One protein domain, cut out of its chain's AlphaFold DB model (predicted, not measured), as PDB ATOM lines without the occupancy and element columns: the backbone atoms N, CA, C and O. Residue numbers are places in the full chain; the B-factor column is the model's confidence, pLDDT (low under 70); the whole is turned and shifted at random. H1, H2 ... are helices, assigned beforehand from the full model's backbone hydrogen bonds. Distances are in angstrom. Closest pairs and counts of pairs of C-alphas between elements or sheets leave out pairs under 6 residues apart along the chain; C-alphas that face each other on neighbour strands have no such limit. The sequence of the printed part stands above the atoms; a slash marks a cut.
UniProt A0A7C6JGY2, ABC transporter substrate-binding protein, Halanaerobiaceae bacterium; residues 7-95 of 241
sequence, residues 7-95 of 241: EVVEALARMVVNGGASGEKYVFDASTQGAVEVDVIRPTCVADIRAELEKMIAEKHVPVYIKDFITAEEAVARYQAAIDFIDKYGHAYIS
ATOM      1  N   GLU A   7     104.908  79.688  88.357       96.31
ATOM      2  CA  GLU A   7     103.701  79.178  87.702       96.31
ATOM      3  C   GLU A   7     104.069  78.253  86.538       96.31
ATOM      4  O   GLU A   7     103.532  77.153  86.403       96.31
ATOM      5  N   VAL A   8     105.038  78.689  85.728       97.25
ATOM      6  CA  VAL A   8     105.557  77.928  84.591       97.25
ATOM      7  C   VAL A   8     106.376  76.738  85.085       97.25
ATOM      8  O   VAL A   8     106.218  75.640  84.562       97.25
ATOM      9  N   VAL A   9     107.205  76.913  86.122       95.75
ATOM     10  CA  VAL A   9     107.968  75.802  86.724       95.75
ATOM     11  C   VAL A   9     107.038  74.693  87.228       95.75
ATOM     12  O   VAL A   9     107.304  73.517  86.977       95.75
ATOM     13  N   GLU A  10     105.938  75.047  87.894       96.94
ATOM     14  CA  GLU A  10     104.950  74.079  88.374       96.94
ATOM     15  C   GLU A  10     104.265  73.335  87.224       96.94
ATOM     16  O   GLU A  10     104.170  72.105  87.255       96.94
ATOM     17  N   ALA A  11     103.826  74.063  86.191       97.88
ATOM     18  CA  ALA A  11     103.218  73.466  85.005       97.88
ATOM     19  C   ALA A  11     104.182  72.481  84.325       97.88
ATOM     20  O   ALA A  11     103.809  71.343  84.040       97.88
ATOM     21  N   LEU A  12     105.452  72.866  84.156       97.19
ATOM     22  CA  LEU A  12     106.491  71.990  83.610       97.19
ATOM     23  C   LEU A  12     106.697  70.737  84.467       97.19
ATOM     24  O   LEU A  12     106.784  69.636  83.927       97.19
ATOM     25  N   ALA A  13     106.748  70.873  85.795       96.06
ATOM     26  CA  ALA A  13     106.904  69.732  86.693       96.06
ATOM     27  C   ALA A  13     105.741  68.739  86.549       96.06
ATOM     28  O   ALA A  13     105.963  67.532  86.428       96.06
ATOM     29  N   ARG A  14     104.501  69.237  86.480       97.38
ATOM     30  CA  ARG A  14     103.312  68.406  86.254       97.38
ATOM     31  C   ARG A  14     103.305  67.767  84.867       97.38
ATOM     32  O   ARG A  14     102.987  66.586  84.761       97.38
ATOM     33  N   MET A  15     103.714  68.490  83.826       97.31
ATOM     34  CA  MET A  15     103.849  67.952  82.465       97.31
ATOM     35  C   MET A  15     104.912  66.853  82.367       97.31
ATOM     36  O   MET A  15     104.713  65.873  81.656       97.31
ATOM     37  N   VAL A  16     106.032  66.972  83.083       96.06
ATOM     38  CA  VAL A  16     107.067  65.922  83.123       96.06
ATOM     39  C   VAL A  16     106.537  64.648  83.788       96.06
ATOM     40  O   VAL A  16     106.868  63.543  83.360       96.06
ATOM     41  N   VAL A  17     105.681  64.779  84.805       95.31
ATOM     42  CA  VAL A  17     105.073  63.631  85.497       95.31
ATOM     43  C   VAL A  17     103.933  63.009  84.682       95.31
ATOM     44  O   VAL A  17     103.849  61.786  84.581       95.31
ATOM     45  N   ASN A  18     103.059  63.835  84.106       95.50
ATOM     46  CA  ASN A  18     101.779  63.403  83.537       95.50
ATOM     47  C   ASN A  18     101.758  63.344  82.000       95.50
ATOM     48  O   ASN A  18     100.820  62.793  81.427       95.50
ATOM     49  N   GLY A  19     102.777  63.889  81.334       95.12
ATOM     50  CA  GLY A  19     102.783  64.143  79.894       95.12
ATOM     51  C   GLY A  19     102.064  65.442  79.511       95.12
ATOM     52  O   GLY A  19     101.279  66.000  80.281       95.12
ATOM     53  N   GLY A  20     102.347  65.932  78.302       96.00
ATOM     54  CA  GLY A  20     101.638  67.065  77.702       96.00
ATOM     55  C   GLY A  20     100.240  66.705  77.213       96.00
ATOM     56  O   GLY A  20      99.941  65.542  76.936       96.00
ATOM     57  N   ALA A  21      99.390  67.715  77.024       96.94
ATOM     58  CA  ALA A  21      98.084  67.540  76.388       96.94
ATOM     59  C   ALA A  21      98.203  67.039  74.931       96.94
ATOM     60  O   ALA A  21      97.324  66.330  74.446       96.94
ATOM     61  N   SER A  22      99.318  67.343  74.267       96.69
ATOM     62  CA  SER A  22      99.724  66.826  72.957       96.69
ATOM     63  C   SER A  22     100.058  65.326  72.947       96.69
ATOM     64  O   SER A  22     100.175  64.728  71.876       96.69
ATOM     65  N   GLY A  23     100.225  64.707  74.122       95.44
ATOM     66  CA  GLY A  23     100.747  63.351  74.283       95.44
ATOM     67  C   GLY A  23     102.277  63.272  74.312       95.44
ATOM     68  O   GLY A  23     102.829  62.177  74.424       95.44
ATOM     69  N   GLU A  24     102.978  64.404  74.222       95.56
ATOM     70  CA  GLU A  24     104.435  64.439  74.292       95.56
ATOM     71  C   GLU A  24     104.941  64.127  75.708       95.56
ATOM     72  O   GLU A  24     104.406  64.594  76.719       95.56
ATOM     73  N   LYS A  25     105.987  63.298  75.781       95.69
ATOM     74  CA  LYS A  25     106.641  62.937  77.036       95.69
ATOM     75  C   LYS A  25     107.784  63.907  77.300       95.69
ATOM     76  O   LYS A  25     108.771  63.900  76.566       95.69
ATOM     77  N   TYR A  26     107.659  64.682  78.370       96.19
ATOM     78  CA  TYR A  26     108.623  65.714  78.734       96.19
ATOM     79  C   TYR A  26     109.651  65.246  79.764       96.19
ATOM     80  O   TYR A  26     109.357  64.401  80.609       96.19
ATOM     81  N   VAL A  27     110.847  65.833  79.716       95.25
ATOM     82  CA  VAL A  27     111.929  65.664  80.700       95.25
ATOM     83  C   VAL A  27     112.644  66.992  80.961       95.25
ATOM     84  O   VAL A  27     112.618  67.894  80.131       95.25
ATOM     85  N   PHE A  28     113.317  67.108  82.108       92.94
ATOM     86  CA  PHE A  28     114.234  68.223  82.404       92.94
ATOM     87  C   PHE A  28     115.689  67.940  82.000       92.94
ATOM     88  O   PHE A  28     116.563  68.766  82.248       92.94
ATOM     89  N   ASP A  29     115.954  66.754  81.453       88.25
ATOM     90  CA  ASP A  29     117.279  66.293  81.057       88.25
ATOM     91  C   ASP A  29     117.240  65.826  79.601       88.25
ATOM     92  O   ASP A  29     116.673  64.772  79.287       88.25
ATOM     93  N   ALA A  30     117.881  66.607  78.730       82.25
ATOM     94  CA  ALA A  30     118.015  66.347  77.300       82.25
ATOM     95  C   ALA A  30     118.633  64.979  76.954       82.25
ATOM     96  O   ALA A  30     118.488  64.508  75.828       82.25
ATOM     97  N   SER A  31     119.332  64.327  77.889       87.50
ATOM     98  CA  SER A  31     119.975  63.030  77.651       87.50
ATOM     99  C   SER A  31     119.012  61.834  77.707       87.50
ATOM    100  O   SER A  31     119.376  60.722  77.312       87.50
ATOM    101  N   THR A  32     117.768  62.038  78.154       87.38
ATOM    102  CA  THR A  32     116.789  60.951  78.283       87.38
ATOM    103  C   THR A  32     116.240  60.523  76.921       87.38
ATOM    104  O   THR A  32     115.492  61.250  76.270       87.38
ATOM    105  N   GLN A  33     116.545  59.293  76.502       86.00
ATOM    106  CA  GLN A  33     116.036  58.744  75.243       86.00
ATOM    107  C   GLN A  33     114.509  58.562  75.253       86.00
ATOM    108  O   GLN A  33     113.930  58.054  76.214       86.00
ATOM    109  N   GLY A  34     113.861  58.912  74.137       86.75
ATOM    110  CA  GLY A  34     112.417  58.724  73.947       86.75
ATOM    111  C   GLY A  34     111.538  59.727  74.698       86.75
ATOM    112  O   GLY A  34     110.339  59.492  74.846       86.75
ATOM    113  N   ALA A  35     112.122  60.822  75.181       90.06
ATOM    114  CA  ALA A  35     111.420  61.973  75.725       90.06
ATOM    115  C   ALA A  35     112.022  63.255  75.146       90.06
ATOM    116  O   ALA A  35     113.101  63.228  74.551       90.06
ATOM    117  N   VAL A  36     111.310  64.363  75.304       93.44
ATOM    118  CA  VAL A  36     111.739  65.664  74.800       93.44
ATOM    119  C   VAL A  36     111.963  66.612  75.964       93.44
ATOM    120  O   VAL A  36     111.179  66.644  76.913       93.44
ATOM    121  N   GLU A  37     113.067  67.353  75.920       94.69
ATOM    122  CA  GLU A  37     113.336  68.366  76.931       94.69
ATOM    123  C   GLU A  37     112.247  69.443  76.897       94.69
ATOM    124  O   GLU A  37     111.761  69.834  75.832       94.69
ATOM    125  N   VAL A  38     111.829  69.892  78.077       95.25
ATOM    126  CA  VAL A  38     110.901  71.017  78.201       95.25
ATOM    127  C   VAL A  38     111.480  72.273  77.552       95.25
ATOM    128  O   VAL A  38     112.640  72.617  77.757       95.25
ATOM    129  N   ASP A  39     110.650  72.987  76.796       94.56
ATOM    130  CA  ASP A  39     111.060  74.181  76.063       94.56
ATOM    131  C   ASP A  39     109.929  75.218  76.092       94.56
ATOM    132  O   ASP A  39     108.902  75.073  75.434       94.56
ATOM    133  N   VAL A  40     110.132  76.295  76.850       95.62
ATOM    134  CA  VAL A  40     109.125  77.345  77.078       95.62
ATOM    135  C   VAL A  40     108.937  78.311  75.900       95.62
ATOM    136  O   VAL A  40     108.149  79.249  76.017       95.62
ATOM    137  N   ILE A  41     109.647  78.123  74.785       94.75
ATOM    138  CA  ILE A  41     109.471  78.896  73.543       94.75
ATOM    139  C   ILE A  41     109.007  78.016  72.371       94.75
ATOM    140  O   ILE A  41     108.477  78.531  71.387       94.75
ATOM    141  N   ARG A  42     109.142  76.687  72.465       94.25
ATOM    142  CA  ARG A  42     108.691  75.757  71.421       94.25
ATOM    143  C   ARG A  42     107.158  75.659  71.373       94.25
ATOM    144  O   ARG A  42     106.563  75.247  72.371       94.25
ATOM    145  N   PRO A  43     106.504  75.887  70.212       95.19
ATOM    146  CA  PRO A  43     105.043  76.002  70.120       95.19
ATOM    147  C   PRO A  43     104.241  74.855  70.752       95.19
ATOM    148  O   PRO A  43     103.296  75.111  71.492       95.19
ATOM    149  N   THR A  44     104.626  73.595  70.514       97.00
ATOM    150  CA  THR A  44     103.934  72.432  71.104       97.00
ATOM    151  C   THR A  44     104.022  72.428  72.629       97.00
ATOM    152  O   THR A  44     103.027  72.194  73.307       97.00
ATOM    153  N   CYS A  45     105.199  72.740  73.177       97.19
ATOM    154  CA  CYS A  45     105.403  72.769  74.621       97.19
ATOM    155  C   CYS A  45     104.703  73.971  75.258       97.19
ATOM    156  O   CYS A  45     104.054  73.809  76.282       97.19
ATOM    157  N   VAL A  46     104.725  75.143  74.614       97.69
ATOM    158  CA  VAL A  46     103.959  76.325  75.049       97.69
ATOM    159  C   VAL A  46     102.457  76.033  75.105       97.69
ATOM    160  O   VAL A  46     101.805  76.384  76.089       97.69
ATOM    161  N   ALA A  47     101.906  75.349  74.098       98.44
ATOM    162  CA  ALA A  47     100.502  74.943  74.097       98.44
ATOM    163  C   ALA A  47     100.178  73.965  75.242       98.44
ATOM    164  O   ALA A  47      99.149  74.111  75.903       98.44
ATOM    165  N   ASP A  48     101.071  73.009  75.517       98.50
ATOM    166  CA  ASP A  48     100.920  72.077  76.638       98.50
ATOM    167  C   ASP A  48     101.032  72.769  78.006       98.50
ATOM    168  O   ASP A  48     100.250  72.455  78.902       98.50
ATOM    169  N   ILE A  49     101.942  73.740  78.156       98.56
ATOM    170  CA  ILE A  49     102.073  74.567  79.369       98.56
ATOM    171  C   ILE A  49     100.772  75.324  79.611       98.56
ATOM    172  O   ILE A  49     100.231  75.278  80.713       98.56
ATOM    173  N   ARG A  50     100.237  75.985  78.578       98.62
ATOM    174  CA  ARG A  50      98.970  76.718  78.661       98.62
ATOM    175  C   ARG A  50      97.823  75.804  79.100       98.62
ATOM    176  O   ARG A  50      97.075  76.164  80.004       98.62
ATOM    177  N   ALA A  51      97.717  74.612  78.510       98.62
ATOM    178  CA  ALA A  51      96.700  73.630  78.880       98.62
ATOM    179  C   ALA A  51      96.868  73.116  80.322       98.62
ATOM    180  O   ALA A  51      95.878  72.872  81.011       98.62
ATOM    181  N   GLU A  52      98.101  72.949  80.804       98.69
ATOM    182  CA  GLU A  52      98.344  72.545  82.192       98.69
ATOM    183  C   GLU A  52      98.003  73.665  83.186       98.69
ATOM    184  O   GLU A  52      97.391  73.393  84.219       98.69
ATOM    185  N   LEU A  53      98.293  74.927  82.846       98.75
ATOM    186  CA  LEU A  53      97.874  76.092  83.634       98.75
ATOM    187  C   LEU A  53      96.341  76.177  83.752       98.75
ATOM    188  O   LEU A  53      95.827  76.424  84.841       98.75
ATOM    189  N   GLU A  54      95.592  75.895  82.680       98.69
ATOM    190  CA  GLU A  54      94.120  75.833  82.723       98.69
ATOM    191  C   GLU A  54      93.604  74.747  83.683       98.69
ATOM    192  O   GLU A  54      92.648  74.976  84.430       98.69
ATOM    193  N   LYS A  55      94.254  73.574  83.722       98.50
ATOM    194  CA  LYS A  55      93.921  72.526  84.705       98.50
ATOM    195  C   LYS A  55      94.211  72.992  86.127       98.50
ATOM    196  O   LYS A  55      93.369  72.825  87.007       98.50
ATOM    197  N   MET A  56      95.366  73.617  86.350       98.50
ATOM    198  CA  MET A  56      95.761  74.141  87.660       98.50
ATOM    199  C   MET A  56      94.780  75.209  88.172       98.50
ATOM    200  O   MET A  56      94.454  75.213  89.360       98.50
ATOM    201  N   ILE A  57      94.239  76.053  87.283       98.62
ATOM    202  CA  ILE A  57      93.143  76.990  87.587       98.62
ATOM    203  C   ILE A  57      91.884  76.236  88.029       98.62
ATOM    204  O   ILE A  57      91.318  76.548  89.078       98.62
ATOM    205  N   ALA A  58      91.444  75.239  87.254       98.44
ATOM    206  CA  ALA A  58      90.229  74.474  87.546       98.44
ATOM    207  C   ALA A  58      90.318  73.707  88.878       98.44
ATOM    208  O   ALA A  58      89.335  73.599  89.611       98.44
ATOM    209  N   GLU A  59      91.508  73.209  89.204       98.06
ATOM    210  CA  GLU A  59      91.811  72.510  90.452       98.06
ATOM    211  C   GLU A  59      91.992  73.457  91.648       98.06
ATOM    212  O   GLU A  59      92.014  72.990  92.788       98.06
ATOM    213  N   LYS A  60      92.127  74.771  91.406       97.88
ATOM    214  CA  LYS A  60      92.604  75.751  92.396       97.88
ATOM    215  C   LYS A  60      93.896  75.283  93.075       97.88
ATOM    216  O   LYS A  60      94.037  75.349  94.298       97.88
ATOM    217  N   HIS A  61      94.805  74.738  92.270       98.06
ATOM    218  CA  HIS A  61      96.030  74.116  92.752       98.06
ATOM    219  C   HIS A  61      96.926  75.145  93.443       98.06
ATOM    220  O   HIS A  61      97.115  76.251  92.944       98.06
ATOM    221  N   VAL A  62      97.502  74.764  94.583       97.81
ATOM    222  CA  VAL A  62      98.519  75.553  95.283       97.81
ATOM    223  C   VAL A  62      99.717  74.644  95.550       97.81
ATOM    224  O   VAL A  62      99.578  73.667  96.297       97.81
ATOM    225  N   PRO A  63     100.898  74.923  94.970       96.44
ATOM    226  CA  PRO A  63     102.056  74.061  95.139       96.44
ATOM    227  C   PRO A  63     102.524  74.010  96.591       96.44
ATOM    228  O   PRO A  63     102.580  75.020  97.294       96.44
ATOM    229  N   VAL A  64     102.929  72.819  97.035       96.06
ATOM    230  CA  VAL A  64     103.283  72.561  98.440       96.06
ATOM    231  C   VAL A  64     104.408  73.468  98.943       96.06
ATOM    232  O   VAL A  64     104.410  73.822 100.118       96.06
ATOM    233  N   TYR A  65     105.341  73.855  98.073       95.19
ATOM    234  CA  TYR A  65     106.497  74.683  98.431       95.19
ATOM    235  C   TYR A  65     106.179  76.181  98.569       95.19
ATOM    236  O   TYR A  65     107.007  76.904  99.117       95.19
ATOM    237  N   ILE A  66     105.007  76.651  98.119       95.38
ATOM    238  CA  ILE A  66     104.568  78.051  98.290       95.38
ATOM    239  C   ILE A  66     103.227  78.218  99.010       95.38
ATOM    240  O   ILE A  66     102.801  79.347  99.233       95.38
ATOM    241  N   LYS A  67     102.560  77.127  99.400       95.69
ATOM    242  CA  LYS A  67     101.210  77.158  99.995       95.69
ATOM    243  C   LYS A  67     101.060  78.029 101.246       95.69
ATOM    244  O   LYS A  67      99.951  78.435 101.563       95.69
ATOM    245  N   ASP A  68     102.156  78.287 101.959       96.81
ATOM    246  CA  ASP A  68     102.155  79.110 103.171       96.81
ATOM    247  C   ASP A  68     102.347  80.611 102.861       96.81
ATOM    248  O   ASP A  68     102.236  81.443 103.759       96.81
ATOM    249  N   PHE A  69     102.624  80.970 101.600       95.88
ATOM    250  CA  PHE A  69     102.877  82.344 101.148       95.88
ATOM    251  C   PHE A  69     101.760  82.924 100.277       95.88
ATOM    252  O   PHE A  69     101.712  84.141 100.114       95.88
ATOM    253  N   ILE A  70     100.895  82.080  99.702       96.94
ATOM    254  CA  ILE A  70      99.816  82.502  98.802       96.94
ATOM    255  C   ILE A  70      98.523  81.729  99.067       96.94
ATOM    256  O   ILE A  70      98.532  80.562  99.459       96.94
ATOM    257  N   THR A  71      97.400  82.379  98.798       97.69
ATOM    258  CA  THR A  71      96.065  81.775  98.775       97.69
ATOM    259  C   THR A  71      95.791  81.061  97.448       97.69
ATOM    260  O   THR A  71      96.471  81.275  96.441       97.69
ATOM    261  N   ALA A  72      94.754  80.219  97.427       97.31
ATOM    262  CA  ALA A  72      94.310  79.559  96.202       97.31
ATOM    263  C   ALA A  72      93.805  80.565  95.157       97.31
ATOM    264  O   ALA A  72      94.058  80.409  93.966       97.31
ATOM    265  N   GLU A  73      93.126  81.623  95.597       97.94
ATOM    266  CA  GLU A  73      92.665  82.707  94.734       97.94
ATOM    267  C   GLU A  73      93.839  83.469  94.097       97.94
ATOM    268  O   GLU A  73      93.808  83.747  92.897       97.94
ATOM    269  N   GLU A  74      94.898  83.754  94.862       97.56
ATOM    270  CA  GLU A  74      96.121  84.374  94.334       97.56
ATOM    271  C   GLU A  74      96.846  83.452  93.348       97.56
ATOM    272  O   GLU A  74      97.274  83.918  92.293       97.56
ATOM    273  N   ALA A  75      96.944  82.150  93.640       97.94
ATOM    274  CA  ALA A  75      97.524  81.172  92.716       97.94
ATOM    275  C   ALA A  75      96.766  81.143  91.379       97.94
ATOM    276  O   ALA A  75      97.375  81.234  90.315       97.94
ATOM    277  N   VAL A  76      95.430  81.107  91.426       98.50
ATOM    278  CA  VAL A  76      94.574  81.146  90.231       98.50
ATOM    279  C   VAL A  76      94.790  82.427  89.424       98.50
ATOM    280  O   VAL A  76      94.943  82.359  88.204       98.50
ATOM    281  N   ALA A  77      94.852  83.588  90.082       98.00
ATOM    282  CA  ALA A  77      95.117  84.858  89.405       98.00
ATOM    283  C   ALA A  77      96.496  84.872  88.722       98.00
ATOM    284  O   ALA A  77      96.634  85.372  87.606       98.00
ATOM    285  N   ARG A  78      97.509  84.278  89.361       96.88
ATOM    286  CA  ARG A  78      98.860  84.131  88.802       96.88
ATOM    287  C   ARG A  78      98.896  83.205  87.586       96.88
ATOM    288  O   ARG A  78      99.521  83.550  86.588       96.88
ATOM    289  N   TYR A  79      98.184  82.080  87.625       98.50
ATOM    290  CA  TYR A  79      98.057  81.187  86.468       98.50
ATOM    291  C   TYR A  79      97.360  81.868  85.294       98.50
ATOM    292  O   TYR A  79      97.819  81.738  84.161       98.50
ATOM    293  N   GLN A  80      96.305  82.644  85.560       98.56
ATOM    294  CA  GLN A  80      95.640  83.421  84.518       98.56
ATOM    295  C   GLN A  80      96.591  84.458  83.907       98.56
ATOM    296  O   GLN A  80      96.684  84.539  82.687       98.56
ATOM    297  N   ALA A  81      97.370  85.174  84.722       96.88
ATOM    298  CA  ALA A  81      98.367  86.121  84.221       96.88
ATOM    299  C   ALA A  81      99.453  85.443  83.360       96.88
ATOM    300  O   ALA A  81      99.903  86.017  82.368       96.88
ATOM    301  N   ALA A  82      99.858  84.214  83.702       98.06
ATOM    302  CA  ALA A  82     100.790  83.434  82.891       98.06
ATOM    303  C   ALA A  82     100.177  83.013  81.541       98.06
ATOM    304  O   ALA A  82     100.858  83.079  80.517       98.06
ATOM    305  N   ILE A  83      98.892  82.638  81.514       98.69
ATOM    306  CA  ILE A  83      98.155  82.368  80.269       98.69
ATOM    307  C   ILE A  83      98.053  83.637  79.419       98.69
ATOM    308  O   ILE A  83      98.382  83.594  78.238       98.69
ATOM    309  N   ASP A  84      97.678  84.772  80.013       97.88
ATOM    310  CA  ASP A  84      97.560  86.049  79.302       97.88
ATOM    311  C   ASP A  84      98.909  86.482  78.699       97.88
ATOM    312  O   ASP A  84      98.967  87.019  77.592       97.88
ATOM    313  N   PHE A  85     100.015  86.213  79.402       96.44
ATOM    314  CA  PHE A  85     101.366  86.432  78.890       96.44
ATOM    315  C   PHE A  85     101.670  85.542  77.675       96.44
ATOM    316  O   PHE A  85     102.165  86.044  76.663       96.44
ATOM    317  N   ILE A  86     101.352  84.244  77.754       97.69
ATOM    318  CA  ILE A  86     101.513  83.296  76.639       97.69
ATOM    319  C   ILE A  86     100.676  83.739  75.437       97.69
ATOM    320  O   ILE A  86     101.187  83.775  74.321       97.69
ATOM    321  N   ASP A  87      99.421  84.123  75.659       97.81
ATOM    322  CA  ASP A  87      98.504  84.551  74.601       97.81
ATOM    323  C   ASP A  87      98.976  85.860  73.943       97.81
ATOM    324  O   ASP A  87      98.789  86.059  72.741       97.81
ATOM    325  N   LYS A  88      99.639  86.737  74.707       96.00
ATOM    326  CA  LYS A  88     100.182  88.006  74.213       96.00
ATOM    327  C   LYS A  88     101.491  87.857  73.433       96.00
ATOM    328  O   LYS A  88     101.644  88.514  72.405       96.00
ATOM    329  N   TYR A  89     102.440  87.065  73.932       95.19
ATOM    330  CA  TYR A  89     103.811  87.016  73.396       95.19
ATOM    331  C   TYR A  89     104.160  85.702  72.683       95.19
ATOM    332  O   TYR A  89     105.220  85.591  72.071       95.19
ATOM    333  N   GLY A  90     103.281  84.701  72.736       95.62
ATOM    334  CA  GLY A  90     103.458  83.418  72.053       95.62
ATOM    335  C   GLY A  90     104.469  82.475  72.710       95.62
ATOM    336  O   GLY A  90     104.798  81.443  72.129       95.62
ATOM    337  N   HIS A  91     104.964  82.797  73.907       95.44
ATOM    338  CA  HIS A  91     105.902  81.964  74.658       95.44
ATOM    339  C   HIS A  91     105.642  82.014  76.167       95.44
ATOM    340  O   HIS A  91     105.083  82.975  76.687       95.44
ATOM    341  N   ALA A  92     106.128  81.005  76.893       96.69
ATOM    342  CA  ALA A  92     106.021  80.893  78.350       96.69
ATOM    343  C   ALA A  92     107.286  81.370  79.100       96.69
ATOM    344  O   ALA A  92     107.421  81.159  80.304       96.69
ATOM    345  N   TYR A  93     108.236  82.012  78.411       95.00
ATOM    346  CA  TYR A  93     109.413  82.613  79.051       95.00
ATOM    347  C   TYR A  93     109.062  83.915  79.802       95.00
ATOM    348  O   TYR A  93     109.209  85.019  79.274       95.00
ATOM    349  N   ILE A  94     108.578  83.776  81.037       93.38
ATOM    350  CA  ILE A  94     108.271  84.887  81.951       93.38
ATOM    351  C   ILE A  94     109.490  85.132  82.849       93.38
ATOM    352  O   ILE A  94     109.789  84.317  83.726       93.38
ATOM    353  N   SER A  95     110.205  86.237  82.620       85.00
ATOM    354  CA  SER A  95     111.393  86.627  83.393       85.00
ATOM    355  C   SER A  95     111.031  87.493  84.612       85.00
ATOM    356  O   SER A  95     109.936  88.041  84.712       85.00
TER     357      SER A  95
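What this domain is: This is residues 7 to 95 of the 241 residues of the protein "ABC transporter substrate-binding protein" of Halanaerobiaceae bacterium (UniProt A0A7C6JGY2). Two long helices, H2 and H3, lie side by side as a helical hairpin, and a shorter helix, H1, crosses one side of it, packing on H2 and meeting H3 with its first residues. The long link of residues 19 to 42 loops out to make one end of the longest axis, and a second long link, residues 60 to 71, joins the two legs of the hairpin. The printed part has 89 residues with three named helices, in the order H1, H2, H3, and no named strand; its class is all helix. The whole is compact, with a radius of gyration of the C-alphas of 12.8 A, and the C-alphas span 38 by 28 by 23 A.

Where its parts are: H1 is residues 7 to 18, from C-alpha 7 at (103.701, 79.178, 87.702) to C-alpha 18, 16.4 A in length. After residues 19 to 42, H2 runs over residues 43 to 59, 24.5 A from first to last C-alpha, and begins with C-alpha 43 at (105.043, 76.002, 70.120). After residues 60 to 71, H3 runs over residues 72 to 89, 25.8 A from first to last C-alpha, and ends with C-alpha 89 at (103.811, 87.016, 73.396). H3 is the longest helix by residues, with 18.

How they stand to each other: H2 and H3 form a hairpin: they touch and run opposite ways at a shallow tilt of 22 degrees. Their closest C-alphas are those of Ile 57 and Val 76, 5.1 A apart. H1 touches H2, about perpendicular to it at 84 degrees, and the closest C-alphas are those of Ala 11 and Glu 52, 5.7 A apart. H1 touches H3 with residues 7 to 8 alone, and H3 touches H1 with residues 78 to 82 alone. The closest C-alphas of H1 and H3 are those of Glu 7 and Tyr 79, 6.1 A apart, and their lines are about perpendicular at 88 degrees. The helix packing is only just mostly crossed, with 1 of 3 pairs at a shallow tilt. In H1, H2 and H3 every O i to N i+4 pair is within hydrogen-bond range.

The domain as a whole: The two C-alphas farthest apart are those of Gln 33 and Glu 73, at 38.7 A, while those of Glu 7 and Ser 95, the first and last printed, are 11.5 A apart. The links from H1 to H2, 24 residues, and from H2 to H3, 12 residues, are both long. Within the first, residues 26 to 27 make a short parallel pairing with residues 36 to 37. The printed part has no cut. The mean pLDDT of the printed part of this model is 95.8, and no printed residue is under 70.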